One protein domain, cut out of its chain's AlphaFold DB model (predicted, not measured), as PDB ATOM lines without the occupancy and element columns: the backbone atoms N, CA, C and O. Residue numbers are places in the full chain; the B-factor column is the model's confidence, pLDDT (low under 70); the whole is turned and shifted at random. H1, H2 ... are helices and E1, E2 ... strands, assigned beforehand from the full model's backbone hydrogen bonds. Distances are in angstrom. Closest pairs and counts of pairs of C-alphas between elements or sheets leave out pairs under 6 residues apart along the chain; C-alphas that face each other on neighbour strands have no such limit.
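What this domain is: This is residues 9 to 55 of the 55 residues of the protein "Response regulatory domain-containing protein" of Vibrio variabilis (UniProt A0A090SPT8). A narrow ribbon of two parallel strands, E1 and E2, lies between two helices: H1 over one face and H2 over the other, near the end where both strands finish. The whole is flat, with spans of 29 by 26 by 8 A. The printed part has 47 residues, with two named strands and two named helices that follow along the chain as E1, H1, E2, H2, and is of the mixed class, helices and strands. It is compact, with a radius of gyration of the C-alphas of 10.7 A.

How they stand to each other: Start with E1, residues 14 to 18, and its parallel neighbour E2, residues 38 to 42, whose directions differ by 23 degrees. Look at N 15 and O 38, 2.8 A apart, and N 40 and O 15, 2.9 A apart, both within hydrogen-bond range. H1, residues 22 to 33, comes between them in the chain, and E1, H1, E2 form a strand-helix-strand unit, two parallel neighbour strands joined through a helix, with a right-handed crossover. The closest C-alphas of H1 and E2 are those of Lys 33 and Val 39, 6.5 A apart. For H2, residues 45 to 53, look at Ala 48: its C-alpha is 5.2 A from that of Ala 42 in E2 and 6.5 A from that of Val 18 in E1, the closest pairs. H1 and H2 are apart. In both helices every O i to N i+4 pair is within hydrogen-bond range.

Where its parts are: Find C-alpha 14 at (0.633, -22.436, -17.325); from there E1 runs 13.1 A to C-alpha 18. H1 begins at C-alpha 22, (-3.502, -39.557, -7.161), and measures 16.4 A. E2 measures 13.7 A, and H2 runs 12.3 A to C-alpha 53 at (-12.297, -18.852, -12.440).

The domain as a whole: The C-alphas farthest apart are those of Gln 9 and Gln 46, 29.1 A. The printed part has no cut, and its three links, E1 to H1, H1 to E2 and E2 to H2, are tight. The mean pLDDT of the printed part is 94.4, and no printed residue is under 70.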
ATOM      1  N   GLN A   9      10.287 -21.046 -23.450       73.19
ATOM      2  CA  GLN A   9       8.879 -20.788 -23.776       73.19
ATOM      3  C   GLN A   9       7.896 -21.531 -22.855       73.19
ATOM      4  O   GLN A   9       6.750 -21.115 -22.733       73.19
ATOM      5  N   ASN A  10       8.324 -22.605 -22.189       80.19
ATOM      6  CA  ASN A  10       7.463 -23.382 -21.297       80.19
ATOM      7  C   ASN A  10       7.255 -22.677 -19.949       80.19
ATOM      8  O   ASN A  10       6.214 -22.860 -19.326       80.19
ATOM      9  N   GLU A  11       8.204 -21.843 -19.503       76.56
ATOM     10  CA  GLU A  11       8.117 -21.141 -18.210       76.56
ATOM     11  C   GLU A  11       7.045 -20.039 -18.193       76.56
ATOM     12  O   GLU A  11       6.522 -19.674 -17.131       76.56
ATOM     13  N   SER A  12       6.697 -19.515 -19.372       82.94
ATOM     14  CA  SER A  12       5.592 -18.572 -19.552       82.94
ATOM     15  C   SER A  12       4.239 -19.264 -19.733       82.94
ATOM     16  O   SER A  12       3.211 -18.594 -19.657       82.94
ATOM     17  N   GLN A  13       4.216 -20.587 -19.928       89.88
ATOM     18  CA  GLN A  13       2.994 -21.361 -20.113       89.88
ATOM     19  C   GLN A  13       2.550 -22.020 -18.805       89.88
ATOM     20  O   GLN A  13       3.316 -22.684 -18.101       89.88
ATOM     21  N   GLU A  14       1.269 -21.847 -18.495       93.94
ATOM     22  CA  GLU A  14       0.633 -22.436 -17.325       93.94
ATOM     23  C   GLU A  14      -0.311 -23.564 -17.745       93.94
ATOM     24  O   GLU A  14      -1.086 -23.424 -18.689       93.94
ATOM     25  N   ILE A  15      -0.245 -24.689 -17.036       96.50
ATOM     26  CA  ILE A  15      -1.051 -25.882 -17.290       96.50
ATOM     27  C   ILE A  15      -1.925 -26.162 -16.069       96.50
ATOM     28  O   ILE A  15      -1.415 -26.317 -14.956       96.50
ATOM     29  N   LEU A  16      -3.232 -26.298 -16.294       97.88
ATOM     30  CA  LEU A  16      -4.172 -26.875 -15.337       97.88
ATOM     31  C   LEU A  16      -4.340 -28.369 -15.637       97.88
ATOM     32  O   LEU A  16      -4.973 -28.746 -16.619       97.88
ATOM     33  N   LEU A  17      -3.746 -29.217 -14.799       98.00
ATOM     34  CA  LEU A  17      -3.846 -30.672 -14.896       98.00
ATOM     35  C   LEU A  17      -5.030 -31.172 -14.060       98.00
ATOM     36  O   LEU A  17      -5.016 -31.015 -12.840       98.00
ATOM     37  N   VAL A  18      -6.004 -31.816 -14.704       98.06
ATOM     38  CA  VAL A  18      -7.167 -32.431 -14.043       98.06
ATOM     39  C   VAL A  18      -7.039 -33.947 -14.121       98.06
ATOM     40  O   VAL A  18      -7.018 -34.497 -15.217       98.06
ATOM     41  N   GLU A  19      -6.910 -34.609 -12.974       98.31
ATOM     42  CA  GLU A  19      -6.672 -36.056 -12.894       98.31
ATOM     43  C   GLU A  19      -7.170 -36.594 -11.548       98.31
ATOM     44  O   GLU A  19      -6.704 -36.154 -10.492       98.31
ATOM     45  N   ASP A  20      -8.088 -37.557 -11.577       97.44
ATOM     46  CA  ASP A  20      -8.724 -38.124 -10.385       97.44
ATOM     47  C   ASP A  20      -7.810 -39.130  -9.673       97.44
ATOM     48  O   ASP A  20      -7.763 -39.182  -8.437       97.44
ATOM     49  N   ASN A  21      -6.967 -39.851 -10.413       98.31
ATOM     50  CA  ASN A  21      -6.024 -40.780  -9.818       98.31
ATOM     51  C   ASN A  21      -4.800 -40.065  -9.219       98.31
ATOM     52  O   ASN A  21      -3.958 -39.503  -9.921       98.31
ATOM     53  N   LYS A  22      -4.625 -40.173  -7.895       97.88
ATOM     54  CA  LYS A  22      -3.502 -39.557  -7.161       97.88
ATOM     55  C   LYS A  22      -2.124 -39.916  -7.731       97.88
ATOM     56  O   LYS A  22      -1.270 -39.037  -7.853       97.88
ATOM     57  N   THR A  23      -1.891 -41.183  -8.064       98.06
ATOM     58  CA  THR A  23      -0.588 -41.650  -8.561       98.06
ATOM     59  C   THR A  23      -0.296 -41.062  -9.939       98.06
ATOM     60  O   THR A  23       0.782 -40.498 -10.148       98.06
ATOM     61  N   THR A  24      -1.268 -41.117 -10.851       98.06
ATOM     62  CA  THR A  24      -1.153 -40.520 -12.189       98.06
ATOM     63  C   THR A  24      -0.960 -39.006 -12.103       98.06
ATOM     64  O   THR A  24      -0.055 -38.469 -12.746       98.06
ATOM     65  N   ARG A  25      -1.716 -38.316 -11.237       98.25
ATOM     66  CA  ARG A  25      -1.622 -36.860 -11.029       98.25
ATOM     67  C   ARG A  25      -0.223 -36.436 -10.590       98.25
ATOM     68  O   ARG A  25       0.334 -35.480 -11.134       98.25
ATOM     69  N   ILE A  26       0.375 -37.164  -9.642       98.12
ATOM     70  CA  ILE A  26       1.743 -36.905  -9.164       98.12
ATOM     71  C   ILE A  26       2.765 -37.128 -10.285       98.12
ATOM     72  O   ILE A  26       3.632 -36.273 -10.501       98.12
ATOM     73  N   LEU A  27       2.662 -38.244 -11.016       98.25
ATOM     74  CA  LEU A  27       3.572 -38.562 -12.117       98.25
ATOM     75  C   LEU A  27       3.526 -37.484 -13.209       98.25
ATOM     76  O   LEU A  27       4.568 -36.932 -13.574       98.25
ATOM     77  N   MET A  28       2.330 -37.142 -13.689       98.12
ATOM     78  CA  MET A  28       2.136 -36.160 -14.758       98.12
ATOM     79  C   MET A  28       2.580 -34.760 -14.329       98.12
ATOM     80  O   MET A  28       3.324 -34.103 -15.060       98.12
ATOM     81  N   SER A  29       2.226 -34.325 -13.113       97.62
ATOM     82  CA  SER A  29       2.674 -33.034 -12.578       97.62
ATOM     83  C   SER A  29       4.204 -32.946 -12.519       97.62
ATOM     84  O   SER A  29       4.783 -31.946 -12.940       97.62
ATOM     85  N   SER A  30       4.879 -34.011 -12.072       96.75
ATOM     86  CA  SER A  30       6.346 -34.074 -12.032       96.75
ATOM     87  C   SER A  30       6.968 -33.993 -13.430       96.75
ATOM     88  O   SER A  30       7.918 -33.241 -13.647       96.75
ATOM     89  N   LEU A  31       6.411 -34.716 -14.406       95.94
ATOM     90  CA  LEU A  31       6.896 -34.719 -15.789       95.94
ATOM     91  C   LEU A  31       6.725 -33.371 -16.496       95.94
ATOM     92  O   LEU A  31       7.586 -33.000 -17.298       95.94
ATOM     93  N   LEU A  32       5.633 -32.660 -16.222       95.25
ATOM     94  CA  LEU A  32       5.365 -31.332 -16.771       95.25
ATOM     95  C   LEU A  32       6.263 -30.273 -16.116       95.25
ATOM     96  O   LEU A  32       6.916 -29.507 -16.821       95.25
ATOM     97  N   LYS A  33       6.406 -30.296 -14.785       94.25
ATOM     98  CA  LYS A  33       7.320 -29.389 -14.070       94.25
ATOM     99  C   LYS A  33       8.773 -29.579 -14.505       94.25
ATOM    100  O   LYS A  33       9.459 -28.602 -14.775       94.25
ATOM    101  N   LYS A  34       9.232 -30.827 -14.671       92.19
ATOM    102  CA  LYS A  34      10.577 -31.132 -15.204       92.19
ATOM    103  C   LYS A  34      10.811 -30.585 -16.617       92.19
ATOM    104  O   LYS A  34      11.957 -30.392 -16.998       92.19
ATOM    105  N   ARG A  35       9.747 -30.349 -17.391       91.00
ATOM    106  CA  ARG A  35       9.811 -29.740 -18.729       91.00
ATOM    107  C   ARG A  35       9.738 -28.209 -18.705       91.00
ATOM    108  O   ARG A  35       9.767 -27.610 -19.774       91.00
ATOM    109  N   GLY A  36       9.666 -27.588 -17.528       92.44
ATOM    110  CA  GLY A  36       9.661 -26.133 -17.365       92.44
ATOM    111  C   GLY A  36       8.272 -25.498 -17.292       92.44
ATOM    112  O   GLY A  36       8.186 -24.281 -17.230       92.44
ATOM    113  N   TYR A  37       7.188 -26.278 -17.275       95.81
ATOM    114  CA  TYR A  37       5.836 -25.718 -17.168       95.81
ATOM    115  C   TYR A  37       5.480 -25.335 -15.731       95.81
ATOM    116  O   TYR A  37       5.796 -26.057 -14.776       95.81
ATOM    117  N   LYS A  38       4.704 -24.259 -15.581       94.94
ATOM    118  CA  LYS A  38       3.979 -23.969 -14.339       94.94
ATOM    119  C   LYS A  38       2.719 -24.825 -14.305       94.94
ATOM    120  O   LYS A  38       1.884 -24.729 -15.195       94.94
ATOM    121  N   VAL A  39       2.581 -25.678 -13.294       96.50
ATOM    122  CA  VAL A  39       1.480 -26.652 -13.229       96.50
ATOM    123  C   VAL A  39       0.642 -26.430 -11.981       96.50
ATOM    124  O   VAL A  39       1.154 -26.561 -10.865       96.50
ATOM    125  N   THR A  40      -0.648 -26.179 -12.176       97.62
ATOM    126  CA  THR A  40      -1.686 -26.262 -11.145       97.62
ATOM    127  C   THR A  40      -2.439 -27.576 -11.321       97.62
ATOM    128  O   THR A  40      -2.646 -28.026 -12.445       97.62
ATOM    129  N   VAL A  41      -2.803 -28.227 -10.221       97.75
ATOM    130  CA  VAL A  41      -3.490 -29.524 -10.246       97.75
ATOM    131  C   VAL A  41      -4.911 -29.378  -9.717       97.75
ATOM    132  O   VAL A  41      -5.144 -28.540  -8.852       97.75
ATOM    133  N   ALA A  42      -5.818 -30.198 -10.234       98.12
ATOM    134  CA  ALA A  42      -7.165 -30.400  -9.721       98.12
ATOM    135  C   ALA A  42      -7.497 -31.901  -9.747       98.12
ATOM    136  O   ALA A  42      -7.072 -32.625 -10.651       98.12
ATOM    137  N   GLU A  43      -8.245 -32.378  -8.760       98.12
ATOM    138  CA  GLU A  43      -8.620 -33.786  -8.608       98.12
ATOM    139  C   GLU A  43      -9.908 -34.132  -9.363       98.12
ATOM    140  O   GLU A  43     -10.173 -35.296  -9.643       98.12
ATOM    141  N   HIS A  44     -10.716 -33.133  -9.719       97.88
ATOM    142  CA  HIS A  44     -11.960 -33.321 -10.463       97.88
ATOM    143  C   HIS A  44     -12.411 -32.031 -11.165       97.88
ATOM    144  O   HIS A  44     -11.855 -30.950 -10.969       97.88
ATOM    145  N   GLY A  45     -13.479 -32.133 -11.966       97.75
ATOM    146  CA  GLY A  45     -13.981 -31.029 -12.791       97.75
ATOM    147  C   GLY A  45     -14.373 -29.775 -12.002       97.75
ATOM    148  O   GLY A  45     -13.996 -28.677 -12.394       97.75
ATOM    149  N   GLN A  46     -15.083 -29.916 -10.875       98.25
ATOM    150  CA  GLN A  46     -15.486 -28.745 -10.080       98.25
ATOM    151  C   GLN A  46     -14.281 -27.954  -9.544       98.25
ATOM    152  O   GLN A  46     -14.238 -26.738  -9.702       98.25
ATOM    153  N   GLU A  47     -13.268 -28.630  -8.996       98.06
ATOM    154  CA  GLU A  47     -12.039 -27.976  -8.538       98.06
ATOM    155  C   GLU A  47     -11.303 -27.303  -9.704       98.06
ATOM    156  O   GLU A  47     -10.824 -26.179  -9.565       98.06
ATOM    157  N   ALA A  48     -11.272 -27.944 -10.876       98.12
ATOM    158  CA  ALA A  48     -10.682 -27.366 -12.078       98.12
ATOM    159  C   ALA A  48     -11.392 -26.068 -12.501       98.12
ATOM    160  O   ALA A  48     -10.730 -25.074 -12.796       98.12
ATOM    161  N   LEU A  49     -12.728 -26.048 -12.478       98.38
ATOM    162  CA  LEU A  49     -13.515 -24.845 -12.759       98.38
ATOM    163  C   LEU A  49     -13.266 -23.749 -11.719       98.38
ATOM    164  O   LEU A  49     -13.148 -22.581 -12.086       98.38
ATOM    165  N   ASP A  50     -13.158 -24.103 -10.440       97.81
ATOM    166  CA  ASP A  50     -12.885 -23.141  -9.372       97.81
ATOM    167  C   ASP A  50     -11.481 -22.537  -9.501       97.81
ATOM    168  O   ASP A  50     -11.297 -21.342  -9.277       97.81
ATOM    169  N   VAL A  51     -10.486 -23.341  -9.893       96.25
ATOM    170  CA  VAL A  51      -9.136 -22.861 -10.216       96.25
ATOM    171  C   VAL A  51      -9.163 -21.949 -11.438       96.25
ATOM    172  O   VAL A  51      -8.587 -20.864 -11.384       96.25
ATOM    173  N   PHE A  52      -9.844 -22.356 -12.510       95.69
ATOM    174  CA  PHE A  52      -9.915 -21.597 -13.756       95.69
ATOM    175  C   PHE A  52     -10.563 -20.221 -13.564       95.69
ATOM    176  O   PHE A  52     -10.081 -19.240 -14.110       95.69
ATOM    177  N   LYS A  53     -11.610 -20.122 -12.737       96.50
ATOM    178  CA  LYS A  53     -12.297 -18.852 -12.440       96.50
ATOM    179  C   LYS A  53     -11.493 -17.880 -11.569       96.50
ATOM    180  O   LYS A  53     -11.870 -16.717 -11.476       96.50
ATOM    181  N   ARG A  54     -10.458 -18.352 -10.862       89.44
ATOM    182  CA  ARG A  54      -9.576 -17.519 -10.016       89.44
ATOM    183  C   ARG A  54      -8.382 -16.937 -10.783       89.44
ATOM    184  O   ARG A  54      -7.595 -16.204 -10.185       89.44
ATOM    185  N   LYS A  55      -8.220 -17.317 -12.049       72.62
ATOM    186  CA  LYS A  55      -7.234 -16.783 -12.993       72.62
ATOM    187  C   LYS A  55      -7.866 -15.658 -13.802       72.62
ATOM    188  O   LYS A  55      -7.116 -14.710 -14.105       72.62
TER     189      LYS A  55